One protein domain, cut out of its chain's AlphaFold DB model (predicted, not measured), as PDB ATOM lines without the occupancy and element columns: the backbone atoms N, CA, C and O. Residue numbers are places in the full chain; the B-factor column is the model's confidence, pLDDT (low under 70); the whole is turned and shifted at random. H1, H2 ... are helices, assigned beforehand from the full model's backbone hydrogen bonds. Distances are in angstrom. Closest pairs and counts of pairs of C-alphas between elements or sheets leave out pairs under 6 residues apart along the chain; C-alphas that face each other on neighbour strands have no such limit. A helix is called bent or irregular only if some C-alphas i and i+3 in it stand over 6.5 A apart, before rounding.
ATOM      1  N   ARG A  15     103.046 127.517  97.453       98.00
ATOM      2  CA  ARG A  15     102.745 126.731  96.259       98.00
ATOM      3  C   ARG A  15     101.449 125.940  96.418       98.00
ATOM      4  O   ARG A  15     100.529 126.141  95.634       98.00
ATOM      5  N   GLU A  16     101.322 125.146  97.479       98.19
ATOM      6  CA  GLU A  16     100.109 124.353  97.746       98.19
ATOM      7  C   GLU A  16      98.870 125.238  97.928       98.19
ATOM      8  O   GLU A  16      97.788 124.937  97.421       98.19
ATOM      9  N   LYS A  17      99.017 126.377  98.621       98.25
ATOM     10  CA  LYS A  17      97.939 127.368  98.771       98.25
ATOM     11  C   LYS A  17      97.488 127.912  97.414       98.25
ATOM     12  O   LYS A  17      96.285 128.047  97.183       98.25
ATOM     13  N   VAL A  18      98.430 128.232  96.529       98.25
ATOM     14  CA  VAL A  18      98.146 128.675  95.158       98.25
ATOM     15  C   VAL A  18      97.456 127.575  94.358       98.25
ATOM     16  O   VAL A  18      96.437 127.856  93.728       98.25
ATOM     17  N   ASP A  19      97.935 126.335  94.428       98.25
ATOM     18  CA  ASP A  19      97.346 125.203  93.710       98.25
ATOM     19  C   ASP A  19      95.884 124.969  94.148       98.25
ATOM     20  O   ASP A  19      94.995 124.846  93.309       98.25
ATOM     21  N   ILE A  20      95.579 125.045  95.451       98.38
ATOM     22  CA  ILE A  20      94.194 124.957  95.950       98.38
ATOM     23  C   ILE A  20      93.322 126.089  95.386       98.38
ATOM     24  O   ILE A  20      92.202 125.858  94.925       98.38
ATOM     25  N   LEU A  21      93.801 127.337  95.444       97.94
ATOM     26  CA  LEU A  21      93.027 128.499  94.997       97.94
ATOM     27  C   LEU A  21      92.779 128.491  93.485       97.94
ATOM     28  O   LEU A  21      91.694 128.874  93.044       97.94
ATOM     29  N   THR A  22      93.772 128.068  92.706       98.00
ATOM     30  CA  THR A  22      93.679 127.978  91.245       98.00
ATOM     31  C   THR A  22      92.752 126.847  90.820       98.00
ATOM     32  O   THR A  22      91.866 127.114  90.017       98.00
ATOM     33  N   GLN A  23      92.821 125.667  91.447       97.94
ATOM     34  CA  GLN A  23      91.875 124.573  91.187       97.94
ATOM     35  C   GLN A  23      90.427 124.958  91.518       97.94
ATOM     36  O   GLN A  23      89.514 124.670  90.742       97.94
ATOM     37  N   ARG A  24      90.189 125.662  92.640       97.62
ATOM     38  CA  ARG A  24      88.851 126.207  92.950       97.62
ATOM     39  C   ARG A  24      88.358 127.130  91.831       97.62
ATOM     40  O   ARG A  24      87.182 127.092  91.489       97.62
ATOM     41  N   HIS A  25      89.232 127.975  91.283       97.56
ATOM     42  CA  HIS A  25      88.882 128.908  90.209       97.56
ATOM     43  C   HIS A  25      88.636 128.210  88.868       97.56
ATOM     44  O   HIS A  25      87.668 128.542  88.190       97.56
ATOM     45  N   GLU A  26      89.480 127.245  88.515       97.25
ATOM     46  CA  GLU A  26      89.403 126.449  87.287       97.25
ATOM     47  C   GLU A  26      88.086 125.674  87.196       97.25
ATOM     48  O   GLU A  26      87.419 125.694  86.166       97.25
ATOM     49  N   ASN A  27      87.630 125.116  88.319       97.12
ATOM     50  CA  ASN A  27      86.333 124.444  88.425       97.12
ATOM     51  C   ASN A  27      85.152 125.420  88.587       97.12
ATOM     52  O   ASN A  27      84.074 125.026  89.031       97.12
ATOM     53  N   ASN A  28      85.346 126.713  88.304       97.06
ATOM     54  CA  ASN A  28      84.345 127.768  88.481       97.06
ATOM     55  C   ASN A  28      83.681 127.740  89.875       97.06
ATOM     56  O   ASN A  28      82.479 127.954  90.018       97.06
ATOM     57  N   TYR A  29      84.468 127.440  90.913       97.06
ATOM     58  CA  TYR A  29      84.034 127.266  92.302       97.06
ATOM     59  C   TYR A  29      82.924 126.224  92.501       97.06
ATOM     60  O   TYR A  29      82.243 126.274  93.522       97.06
ATOM     61  N   PHE A  30      82.757 125.297  91.552       97.19
ATOM     62  CA  PHE A  30      81.720 124.264  91.549       97.19
ATOM     63  C   PHE A  30      80.298 124.843  91.627       97.19
ATOM     64  O   PHE A  30      79.424 124.289  92.292       97.19
ATOM     65  N   ILE A  31      80.075 125.997  90.981       96.75
ATOM     66  CA  ILE A  31      78.747 126.615  90.910       96.75
ATOM     67  C   ILE A  31      77.751 125.633  90.284       96.75
ATOM     68  O   ILE A  31      78.004 125.094  89.212       96.75
ATOM     69  N   ASP A  32      76.614 125.469  90.956       95.25
ATOM     70  CA  ASP A  32      75.475 124.637  90.572       95.25
ATOM     71  C   ASP A  32      75.783 123.127  90.457       95.25
ATOM     72  O   ASP A  32      74.979 122.387  89.901       95.25
ATOM     73  N   ILE A  33      76.893 122.667  91.053       94.94
ATOM     74  CA  ILE A  33      77.259 121.247  91.200       94.94
ATOM     75  C   ILE A  33      76.941 120.789  92.629       94.94
ATOM     76  O   ILE A  33      77.219 121.516  93.593       94.94
ATOM     77  N   GLU A  34      76.358 119.598  92.789       90.94
ATOM     78  CA  GLU A  34      76.120 119.043  94.125       90.94
ATOM     79  C   GLU A  34      77.433 118.547  94.757       90.94
ATOM     80  O   GLU A  34      78.258 117.947  94.067       90.94
ATOM     81  N   PRO A  35      77.663 118.745  96.072       89.31
ATOM     82  CA  PRO A  35      78.909 118.324  96.719       89.31
ATOM     83  C   PRO A  35      79.261 116.841  96.532       89.31
ATOM     84  O   PRO A  35      80.443 116.511  96.427       89.31
ATOM     85  N   ASP A  36      78.252 115.971  96.452       89.94
ATOM     86  CA  ASP A  36      78.424 114.524  96.274       89.94
ATOM     87  C   ASP A  36      78.854 114.140  94.846       89.94
ATOM     88  O   ASP A  36      79.427 113.071  94.639       89.94
ATOM     89  N   GLU A  37      78.637 115.021  93.864       91.56
ATOM     90  CA  GLU A  37      79.059 114.836  92.467       91.56
ATOM     91  C   GLU A  37      80.525 115.243  92.247       91.56
ATOM     92  O   GLU A  37      81.129 114.931  91.216       91.56
ATOM     93  N   ILE A  38      81.130 115.946  93.208       93.31
ATOM     94  CA  ILE A  38      82.504 116.431  93.102       93.31
ATOM     95  C   ILE A  38      83.474 115.292  93.411       93.31
ATOM     96  O   ILE A  38      83.457 114.709  94.496       93.31
ATOM     97  N   SER A  39      84.380 115.027  92.465       90.25
ATOM     98  CA  SER A  39      85.381 113.959  92.560       90.25
ATOM     99  C   SER A  39      86.084 113.926  93.921       90.25
ATOM    100  O   SER A  39      86.720 114.896  94.345       90.25
ATOM    101  N   GLN A  40      86.018 112.770  94.588       91.12
ATOM    102  CA  GLN A  40      86.650 112.549  95.891       91.12
ATOM    103  C   GLN A  40      88.184 112.557  95.825       91.12
ATOM    104  O   GLN A  40      88.832 112.706  96.858       91.12
ATOM    105  N   HIS A  41      88.763 112.445  94.625       92.44
ATOM    106  CA  HIS A  41      90.207 112.559  94.410       92.44
ATOM    107  C   HIS A  41      90.723 113.995  94.570       92.44
ATOM    108  O   HIS A  41      91.920 114.195  94.769       92.44
ATOM    109  N   LEU A  42      89.842 115.002  94.507       94.06
ATOM    110  CA  LEU A  42      90.223 116.379  94.790       94.06
ATOM    111  C   LEU A  42      90.479 116.569  96.286       94.06
ATOM    112  O   LEU A  42      89.731 116.086  97.143       94.06
ATOM    113  N   SER A  43      91.506 117.363  96.595       95.12
ATOM    114  CA  SER A  43      91.806 117.776  97.966       95.12
ATOM    115  C   SER A  43      90.552 118.311  98.663       95.12
ATOM    116  O   SER A  43      89.761 119.062  98.087       95.12
ATOM    117  N   GLU A  44      90.370 117.970  99.938       95.75
ATOM    118  CA  GLU A  44      89.262 118.493 100.745       95.75
ATOM    119  C   GLU A  44      89.268 120.023 100.875       95.75
ATOM    120  O   GLU A  44      88.234 120.622 101.159       95.75
ATOM    121  N   PHE A  45      90.417 120.665 100.643       97.25
ATOM    122  CA  PHE A  45      90.516 122.118 100.607       97.25
ATOM    123  C   PHE A  45      90.056 122.690  99.268       97.25
ATOM    124  O   PHE A  45      89.767 123.875  99.195       97.25
ATOM    125  N   VAL A  46      89.964 121.905  98.200       97.31
ATOM    126  CA  VAL A  46      89.421 122.362  96.911       97.31
ATOM    127  C   VAL A  46      87.901 122.226  96.893       97.31
ATOM    128  O   VAL A  46      87.216 123.105  96.372       97.31
ATOM    129  N   ARG A  47      87.373 121.168  97.513       96.38
ATOM    130  CA  ARG A  47      85.941 120.851  97.522       96.38
ATOM    131  C   ARG A  47      85.133 121.831  98.393       96.38
ATOM    132  O   ARG A  47      85.566 122.167  99.502       96.38
ATOM    133  N   PRO A  48      83.973 122.319  97.923       96.06
ATOM    134  CA  PRO A  48      83.071 123.121  98.737       96.06
ATOM    135  C   PRO A  48      82.405 122.254  99.813       96.06
ATOM    136  O   PRO A  48      82.247 121.048  99.652       96.06
ATOM    137  N   VAL A  49      82.002 122.875 100.922       94.06
ATOM    138  CA  VAL A  49      81.303 122.180 102.024       94.06
ATOM    139  C   VAL A  49      79.777 122.228 101.887       94.06
ATOM    140  O   VAL A  49      79.062 121.657 102.704       94.06
ATOM    141  N   CYS A  50      79.272 122.951 100.889       93.12
ATOM    142  CA  CYS A  50      77.854 123.096 100.592       93.12
ATOM    143  C   CYS A  50      77.647 123.358  99.095       93.12
ATOM    144  O   CYS A  50      78.592 123.712  98.388       93.12
ATOM    145  N   LYS A  51      76.402 123.223  98.622       94.69
ATOM    146  CA  LYS A  51      76.038 123.578  97.248       94.69
ATOM    147  C   LYS A  51      76.356 125.049  96.973       94.69
ATOM    148  O   LYS A  51      75.868 125.949  97.667       94.69
ATOM    149  N   VAL A  52      77.157 125.300  95.943       96.00
ATOM    150  CA  VAL A  52      77.596 126.651  95.587       96.00
ATOM    151  C   VAL A  52      76.634 127.232  94.563       96.00
ATOM    152  O   VAL A  52      76.597 126.794  93.427       96.00
ATOM    153  N   SER A  53      75.880 128.265  94.932       96.38
ATOM    154  CA  SER A  53      75.205 129.115  93.942       96.38
ATOM    155  C   SER A  53      76.018 130.382  93.700       96.38
ATOM    156  O   SER A  53      76.802 130.809  94.556       96.38
ATOM    157  N   LYS A  54      75.774 131.066  92.578       95.81
ATOM    158  CA  LYS A  54      76.400 132.369  92.295       95.81
ATOM    159  C   LYS A  54      76.191 133.385  93.427       95.81
ATOM    160  O   LYS A  54      77.133 134.071  93.816       95.81
ATOM    161  N   LYS A  55      74.982 133.436  94.003       94.62
ATOM    162  CA  LYS A  55      74.641 134.330  95.124       94.62
ATOM    163  C   LYS A  55      75.463 134.009  96.376       94.62
ATOM    164  O   LYS A  55      75.965 134.922  97.026       94.62
ATOM    165  N   VAL A  56      75.615 132.723  96.698       94.69
ATOM    166  CA  VAL A  56      76.429 132.278  97.838       94.69
ATOM    167  C   VAL A  56      77.898 132.629  97.604       94.69
ATOM    168  O   VAL A  56      78.517 133.248  98.470       94.69
ATOM    169  N   LEU A  57      78.435 132.339  96.416       95.25
ATOM    170  CA  LEU A  57      79.809 132.692  96.066       95.25
ATOM    171  C   LEU A  57      80.065 134.197  96.200       95.25
ATOM    172  O   LEU A  57      81.057 134.586  96.810       95.25
ATOM    173  N   ASP A  58      79.172 135.038  95.673       93.75
ATOM    174  CA  ASP A  58      79.294 136.498  95.749       93.75
ATOM    175  C   ASP A  58      79.262 137.021  97.195       93.75
ATOM    176  O   ASP A  58      79.911 138.025  97.496       93.75
ATOM    177  N   SER A  59      78.551 136.331  98.094       92.81
ATOM    178  CA  SER A  59      78.493 136.672  99.521       92.81
ATOM    179  C   SER A  59      79.727 136.223 100.315       92.81
ATOM    180  O   SER A  59      80.095 136.874 101.291       92.81
ATOM    181  N   CYS A  60      80.384 135.134  99.900       92.38
ATOM    182  CA  CYS A  60      81.515 134.544 100.625       92.38
ATOM    183  C   CYS A  60      82.883 134.956 100.067       92.38
ATOM    184  O   CYS A  60      83.860 135.010 100.811       92.38
ATOM    185  N   VAL A  61      82.983 135.211  98.760       92.62
ATOM    186  CA  VAL A  61      84.244 135.507  98.075       92.62
ATOM    187  C   VAL A  61      84.098 136.803  97.292       92.62
ATOM    188  O   VAL A  61      83.424 136.886  96.262       92.62
ATOM    189  N   THR A  62      84.787 137.837  97.769       92.00
ATOM    190  CA  THR A  62      84.700 139.162  97.159       92.00
ATOM    191  C   THR A  62      85.192 139.143  95.712       92.00
ATOM    192  O   THR A  62      86.038 138.342  95.296       92.00
ATOM    193  N   ARG A  63      84.675 140.079  94.911       91.25
ATOM    194  CA  ARG A  63      85.116 140.265  93.522       91.25
ATOM    195  C   ARG A  63      86.625 140.529  93.418       91.25
ATOM    196  O   ARG A  63      87.236 140.067  92.460       91.25
ATOM    197  N   ASP A  64      87.206 141.242  94.382       91.81
ATOM    198  CA  ASP A  64      88.647 141.528  94.420       91.81
ATOM    199  C   ASP A  64      89.476 140.246  94.576       91.81
ATOM    200  O   ASP A  64      90.378 139.990  93.780       91.81
ATOM    201  N   ILE A  65      89.109 139.387  95.531       94.56
ATOM    202  CA  ILE A  65      89.798 138.111  95.748       94.56
ATOM    203  C   ILE A  65      89.696 137.215  94.511       94.56
ATOM    204  O   ILE A  65      90.710 136.687  94.059       94.56
ATOM    205  N   ARG A  66      88.513 137.099  93.894       95.62
ATOM    206  CA  ARG A  66      88.363 136.329  92.644       95.62
ATOM    207  C   ARG A  66      89.219 136.891  91.510       95.62
ATOM    208  O   ARG A  66      89.821 136.123  90.768       95.62
ATOM    209  N   ALA A  67      89.318 138.215  91.388       95.00
ATOM    210  CA  ALA A  67      90.170 138.846  90.384       95.00
ATOM    211  C   ALA A  67      91.662 138.570  90.629       95.00
ATOM    212  O   ALA A  67      92.398 138.313  89.679       95.00
ATOM    213  N   LYS A  68      92.109 138.591  91.889       96.69
ATOM    214  CA  LYS A  68      93.476 138.216  92.275       96.69
ATOM    215  C   LYS A  68      93.776 136.748  91.956       96.69
ATOM    216  O   LYS A  68      94.795 136.466  91.333       96.69
ATOM    217  N   ILE A  69      92.867 135.833  92.299       98.06
ATOM    218  CA  ILE A  69      93.010 134.401  91.993       98.06
ATOM    219  C   ILE A  69      93.037 134.162  90.478       98.06
ATOM    220  O   ILE A  69      93.904 133.433  90.011       98.06
ATOM    221  N   LYS A  70      92.171 134.828  89.699       97.56
ATOM    222  CA  LYS A  70      92.189 134.755  88.227       97.56
ATOM    223  C   LYS A  70      93.569 135.090  87.653       97.56
ATOM    224  O   LYS A  70      94.033 134.421  86.736       97.56
ATOM    225  N   LYS A  71      94.222 136.134  88.175       97.75
ATOM    226  CA  LYS A  71      95.556 136.550  87.716       97.75
ATOM    227  C   LYS A  71      96.619 135.514  88.060       97.75
ATOM    228  O   LYS A  71      97.422 135.190  87.197       97.75
ATOM    229  N   ILE A  72      96.593 134.966  89.278       98.38
ATOM    230  CA  ILE A  72      97.484 133.862  89.663       98.38
ATOM    231  C   ILE A  72      97.272 132.663  88.737       98.38
ATOM    232  O   ILE A  72      98.235 132.195  88.147       98.38
ATOM    233  N   HIS A  73      96.026 132.212  88.571       98.38
ATOM    234  CA  HIS A  73      95.672 131.100  87.688       98.38
ATOM    235  C   HIS A  73      96.218 131.314  86.272       98.38
ATOM    236  O   HIS A  73      96.851 130.430  85.708       98.38
ATOM    237  N   TRP A  74      96.036 132.516  85.719       98.00
ATOM    238  CA  TRP A  74      96.558 132.860  84.399       98.00
ATOM    239  C   TRP A  74      98.089 132.788  84.327       98.00
ATOM    240  O   TRP A  74      98.611 132.258  83.358       98.00
ATOM    241  N   VAL A  75      98.818 133.287  85.332       98.06
ATOM    242  CA  VAL A  75     100.295 133.244  85.329       98.06
ATOM    243  C   VAL A  75     100.818 131.816  85.516       98.06
ATOM    244  O   VAL A  75     101.771 131.427  84.852       98.06
ATOM    245  N   VAL A  76     100.205 131.025  86.401       97.81
ATOM    246  CA  VAL A  76     100.661 129.661  86.720       97.81
ATOM    247  C   VAL A  76     100.434 128.691  85.557       97.81
ATOM    248  O   VAL A  76     101.287 127.842  85.312       97.81
ATOM    249  N   ASN A  77      99.333 128.843  84.815       97.06
ATOM    250  CA  ASN A  77      98.945 127.912  83.748       97.06
ATOM    251  C   ASN A  77      99.493 128.268  82.358       97.06
ATOM    252  O   ASN A  77      99.248 127.542  81.400       97.06
ATOM    253  N   ARG A  78     100.220 129.380  82.221       96.25
ATOM    254  CA  ARG A  78     100.864 129.770  80.961       96.25
ATOM    255  C   ARG A  78     102.280 129.238  80.881       96.25
ATOM    256  O   ARG A  78     102.964 129.252  81.890       96.25
ATOM    257  N   ASP A  79     102.721 128.810  79.706       96.44
ATOM    258  CA  ASP A  79     104.057 128.234  79.484       96.44
ATOM    259  C   ASP A  79     105.001 129.182  78.732       96.44
ATOM    260  O   ASP A  79     105.826 128.782  77.922       96.44
ATOM    261  N   ASP A  80     104.832 130.482  78.960       97.19
ATOM    262  CA  ASP A  80     105.666 131.507  78.345       97.19
ATOM    263  C   ASP A  80     106.851 131.861  79.251       97.19
ATOM    264  O   ASP A  80     106.719 131.914  80.481       97.19
ATOM    265  N   GLU A  81     107.977 132.234  78.638       97.25
ATOM    266  CA  GLU A  81     109.231 132.573  79.329       97.25
ATOM    267  C   GLU A  81     109.047 133.640  80.420       97.25
ATOM    268  O   GLU A  81     109.617 133.539  81.506       97.25
ATOM    269  N   PHE A  82     108.182 134.636  80.188       95.44
ATOM    270  CA  PHE A  82     107.932 135.712  81.154       95.44
ATOM    271  C   PHE A  82     107.251 135.238  82.453       95.44
ATOM    272  O   PHE A  82     107.162 136.010  83.409       95.44
ATOM    273  N   THR A  83     106.743 134.001  82.500       97.62
ATOM    274  CA  THR A  83     106.148 133.395  83.703       97.62
ATOM    275  C   THR A  83     107.125 132.519  84.486       97.62
ATOM    276  O   THR A  83     106.857 132.225  85.652       97.62
ATOM    277  N   HIS A  84     108.257 132.123  83.889       97.88
ATOM    278  CA  HIS A  84     109.182 131.149  84.479       97.88
ATOM    279  C   HIS A  84     109.747 131.621  85.818       97.88
ATOM    280  O   HIS A  84     109.623 130.901  86.806       97.88
ATOM    281  N   ASP A  85     110.254 132.855  85.888       97.88
ATOM    282  CA  ASP A  85     110.791 133.444  87.125       97.88
ATOM    283  C   ASP A  85     109.754 133.445  88.265       97.88
ATOM    284  O   ASP A  85     110.061 133.108  89.407       97.88
ATOM    285  N   PHE A  86     108.486 133.740  87.964       98.31
ATOM    286  CA  PHE A  86     107.420 133.678  88.966       98.31
ATOM    287  C   PHE A  86     107.171 132.248  89.456       98.31
ATOM    288  O   PHE A  86     107.016 132.034  90.659       98.31
ATOM    289  N   LYS A  87     107.126 131.268  88.544       98.19
ATOM    290  CA  LYS A  87     106.923 129.854  88.894       98.19
ATOM    291  C   LYS A  87     108.096 129.307  89.704       98.19
ATOM    292  O   LYS A  87     107.873 128.602  90.684       98.19
ATOM    293  N   GLU A  88     109.324 129.660  89.338       98.00
ATOM    294  CA  GLU A  88     110.535 129.287  90.067       98.00
ATOM    295  C   GLU A  88     110.519 129.867  91.486       98.00
ATOM    296  O   GLU A  88     110.659 129.120  92.455       98.00
ATOM    297  N   LYS A  89     110.236 131.169  91.633       98.19
ATOM    298  CA  LYS A  89     110.071 131.828  92.941       98.19
ATOM    299  C   LYS A  89     108.965 131.200  93.784       98.19
ATOM    300  O   LYS A  89     109.107 131.070  94.999       98.19
ATOM    301  N   LEU A  90     107.863 130.790  93.154       97.81
ATOM    302  CA  LEU A  90     106.775 130.098  93.842       97.81
ATOM    303  C   LEU A  90     107.202 128.704  94.330       97.81
ATOM    304  O   LEU A  90     106.878 128.338  95.456       97.81
ATOM    305  N   ASN A  91     107.942 127.951  93.513       97.00
ATOM    306  CA  ASN A  91     108.409 126.597  93.835       97.00
ATOM    307  C   ASN A  91     109.516 126.584  94.897       97.00
ATOM    308  O   ASN A  91     109.574 125.675  95.720       97.00
ATOM    309  N   THR A  92     110.375 127.600  94.899       95.94
ATOM    310  CA  THR A  92     111.493 127.744  95.846       95.94
ATOM    311  C   THR A  92     111.091 128.421  97.158       95.94
ATOM    312  O   THR A  92     111.945 128.668  98.004       95.94
ATOM    313  N   ASN A  93     109.797 128.715  97.354       92.25
ATOM    314  CA  ASN A  93     109.282 129.490  98.490       92.25
ATOM    315  C   ASN A  93     109.999 130.843  98.678       92.25
ATOM    316  O   ASN A  93     110.147 131.319  99.800       92.25
ATOM    317  N   PHE A  94     110.425 131.480  97.581       97.12
ATOM    318  CA  PHE A  94     111.068 132.796  97.617       97.12
ATOM    319  C   PHE A  94     110.117 133.885  98.131       97.12
ATOM    320  O   PHE A  94     110.532 134.839  98.784       97.12
ATOM    321  N   PHE A  95     108.822 133.753  97.838       97.56
ATOM    322  CA  PHE A  95     107.819 134.690  98.328       97.56
ATOM    323  C   PHE A  95     107.623 134.559  99.840       97.56
ATOM    324  O   PHE A  95     107.441 133.471 100.377       97.56
ATOM    325  N   SER A  96     107.560 135.700 100.521       96.38
ATOM    326  CA  SER A  96     107.355 135.774 101.972       96.38
ATOM    327  C   SER A  96     105.893 135.565 102.389       96.38
ATOM    328  O   SER A  96     105.598 135.202 103.527       96.38
ATOM    329  N   SER A  97     104.942 135.836 101.485       97.75
ATOM    330  CA  SER A  97     103.508 135.818 101.792       97.75
ATOM    331  C   SER A  97     102.621 135.678 100.551       97.75
ATOM    332  O   SER A  97     103.014 136.015  99.436       97.75
ATOM    333  N   MET A  98     101.355 135.290 100.752       97.56
ATOM    334  CA  MET A  98     100.344 135.287  99.679       97.56
ATOM    335  C   MET A  98     100.105 136.678  99.071       97.56
ATOM    336  O   MET A  98      99.787 136.787  97.890       97.56
ATOM    337  N   ASN A  99     100.266 137.750  99.853       97.50
ATOM    338  CA  ASN A  99     100.106 139.119  99.354       97.50
ATOM    339  C   ASN A  99     101.170 139.471  98.313       97.50
ATOM    340  O   ASN A  99     100.871 140.130  97.318       97.50
ATOM    341  N   GLU A 100     102.392 138.996  98.518       97.81
ATOM    342  CA  GLU A 100     103.472 139.151  97.557       97.81
ATOM    343  C   GLU A 100     103.201 138.363  96.268       97.81
ATOM    344  O   GLU A 100     103.305 138.928  95.180       97.81
ATOM    345  N   VAL A 101     102.707 137.126  96.382       98.31
ATOM    346  CA  VAL A 101     102.258 136.324  95.229       98.31
ATOM    347  C   VAL A 101     101.174 137.063  94.428       98.31
ATOM    348  O   VAL A 101     101.246 137.153  93.199       98.31
ATOM    349  N   PHE A 102     100.173 137.648  95.099       98.06
ATOM    350  CA  PHE A 102      99.123 138.434  94.436       98.06
ATOM    351  C   PHE A 102      99.665 139.680  93.730       98.06
ATOM    352  O   PHE A 102      99.169 140.050  92.659       98.06
ATOM    353  N   ARG A 103     100.656 140.345  94.327       97.44
ATOM    354  CA  ARG A 103     101.283 141.541  93.762       97.44
ATOM    355  C   ARG A 103     102.080 141.201  92.508       97.44
ATOM    356  O   ARG A 103     101.841 141.818  91.472       97.44
ATOM    357  N   GLU A 104     102.968 140.213  92.577       98.19
ATOM    358  CA  GLU A 104     103.819 139.836  91.443       98.19
ATOM    359  C   GLU A 104     103.005 139.247  90.286       98.19
ATOM    360  O   GLU A 104     103.138 139.700  89.148       98.19
ATOM    361  N   SER A 105     102.047 138.356  90.566       98.00
ATOM    362  CA  SER A 105     101.124 137.861  89.530       98.00
ATOM    363  C   SER A 105     100.306 138.987  88.890       98.00
ATOM    364  O   SER A 105     100.072 138.978  87.683       98.00
ATOM    365  N   SER A 106      99.903 140.003  89.665       96.50
ATOM    366  CA  SER A 106      99.206 141.171  89.120       96.50
ATOM    367  C   SER A 106     100.081 142.011  88.199       96.50
ATOM    368  O   SER A 106      99.568 142.462  87.176       96.50
ATOM    369  N   LYS A 107     101.363 142.205  88.531       96.44
ATOM    370  CA  LYS A 107     102.317 142.915  87.666       96.44
ATOM    371  C   LYS A 107     102.470 142.189  86.331       96.44
ATOM    372  O   LYS A 107     102.244 142.802  85.290       96.44
ATOM    373  N   ILE A 108     102.752 140.885  86.367       97.19
ATOM    374  CA  ILE A 108     102.920 140.051  85.166       97.19
ATOM    375  C   ILE A 108     101.648 140.077  84.317       97.19
ATOM    376  O   ILE A 108     101.702 140.431  83.141       97.19
ATOM    377  N   TYR A 109     100.487 139.806  84.924       96.69
ATOM    378  CA  TYR A 109      99.205 139.840  84.220       96.69
ATOM    379  C   TYR A 109      98.952 141.205  83.573       96.69
ATOM    380  O   TYR A 109      98.536 141.275  82.424       96.69
ATOM    381  N   SER A 110      99.209 142.306  84.283       94.12
ATOM    382  CA  SER A 110      98.969 143.651  83.745       94.12
ATOM    383  C   SER A 110      99.872 144.021  82.571       94.12
ATOM    384  O   SER A 110      99.474 144.831  81.738       94.12
ATOM    385  N   LYS A 111     101.075 143.441  82.521       94.62
ATOM    386  CA  LYS A 111     102.083 143.728  81.502       94.62
ATOM    387  C   LYS A 111     101.894 142.885  80.241       94.62
ATOM    388  O   LYS A 111     102.124 143.396  79.155       94.62
ATOM    389  N   TYR A 112     101.489 141.622  80.391       95.50
ATOM    390  CA  TYR A 112     101.515 140.640  79.299       95.50
ATOM    391  C   TYR A 112     100.145 140.058  78.924       95.50
ATOM    392  O   TYR A 112     100.047 139.325  77.946       95.50
ATOM    393  N   CYS A 113      99.074 140.323  79.680       93.69
ATOM    394  CA  CYS A 113      97.740 139.868  79.291       93.69
ATOM    395  C   CYS A 113      97.079 140.888  78.356       93.69
ATOM    396  O   CYS A 113      96.662 141.952  78.809       93.69
ATOM    397  N   ASP A 114      96.867 140.527  77.090       89.31
ATOM    398  CA  ASP A 114      96.222 141.402  76.092       89.31
ATOM    399  C   ASP A 114      94.796 141.823  76.482       89.31
ATOM    400  O   ASP A 114      94.308 142.896  76.133       89.31
ATOM    401  N   GLN A 115      94.112 140.985  77.263       87.56
ATOM    402  CA  GLN A 115      92.768 141.273  77.766       87.56
ATOM    403  C   GLN A 115      92.774 142.218  78.979       87.56
ATOM    404  O   GLN A 115      91.710 142.575  79.501       87.56
ATOM    405  N   TYR A 116      93.949 142.605  79.483       87.69
ATOM    406  CA  TYR A 116      94.056 143.525  80.601       87.69
ATOM    407  C   TYR A 116      93.741 144.959  80.161       87.69
ATOM    408  O   TYR A 116      94.554 145.680  79.591       87.69
ATOM    409  N   MET A 117      92.535 145.413  80.493       83.00
ATOM    410  CA  MET A 117      92.113 146.788  80.234       83.00
ATOM    411  C   MET A 117      92.609 147.727  81.340       83.00
ATOM    412  O   MET A 117      91.893 147.987  82.311       83.00
TER     413      MET A 117
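This is residues 15 to 117 of the 224 residues of an uncharacterized protein of Brachionus plicatilis (UniProt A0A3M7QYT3). H3 crosses the middle of a compact helical body, with H1 packed across it and a hairpin of H4 and H5 packed at its far end. At the other end of the longest axis lie short H2 and a long loop, residues 27 to 53, with no named element. The printed part has 103 residues with five named helices, H1 to H5 in order, and no named strand; the class is all helix. The radius of gyration of the C-alphas is 14.6 A, and the spans are 39 by 31 by 24 A.

H1, residues 15 to 26, begins at C-alpha 15 (102.745, 126.731, 96.259) and is 16.1 A long. H2 is residues 54 to 60, 10.0 A. H3 is residues 63 to 76, 20.0 A. H4, residues 81 to 91, 15.7 A, is irregular, but only just: C-alphas 82 and 85 are 7.0 A apart. H5, residues 98 to 112, 21.1 A, ends at C-alpha 112 (101.515, 140.640, 79.299).

H3 is the hub. It touches H1, closest C-alphas Thr 22 and His 73 at 5.1 A, only just about perpendicular at 70.1 degrees. It touches H5, closest C-alphas Ile 72 and Ser 105 at 5.4 A, the same way at a steep tilt of 69.8 degrees, only just short of perpendicular. With residues 75 to 76 alone it only just touches H4, with 3 pairs of C-alphas within 8 A, the closest Val 75 and Thr 83 at 6.1 A. H4 and H5 form a helical hairpin, a shallow tilt of 6 degrees, opposite ways, closest C-alphas Thr 83 and Ile 108 at 7.5 A. H2 and H3 meet only through their link. Every O i to N i+4 pair is within hydrogen-bond range in H1, H2, H3 and H5; in H4, 5 of 7 are.

The farthest C-alphas, Asp 36 and Lys 111, are 40.4 A apart. The link from H1 to H2 is long, 27 residues. The printed part has no cut, and no printed residue is under 70 in pLDDT.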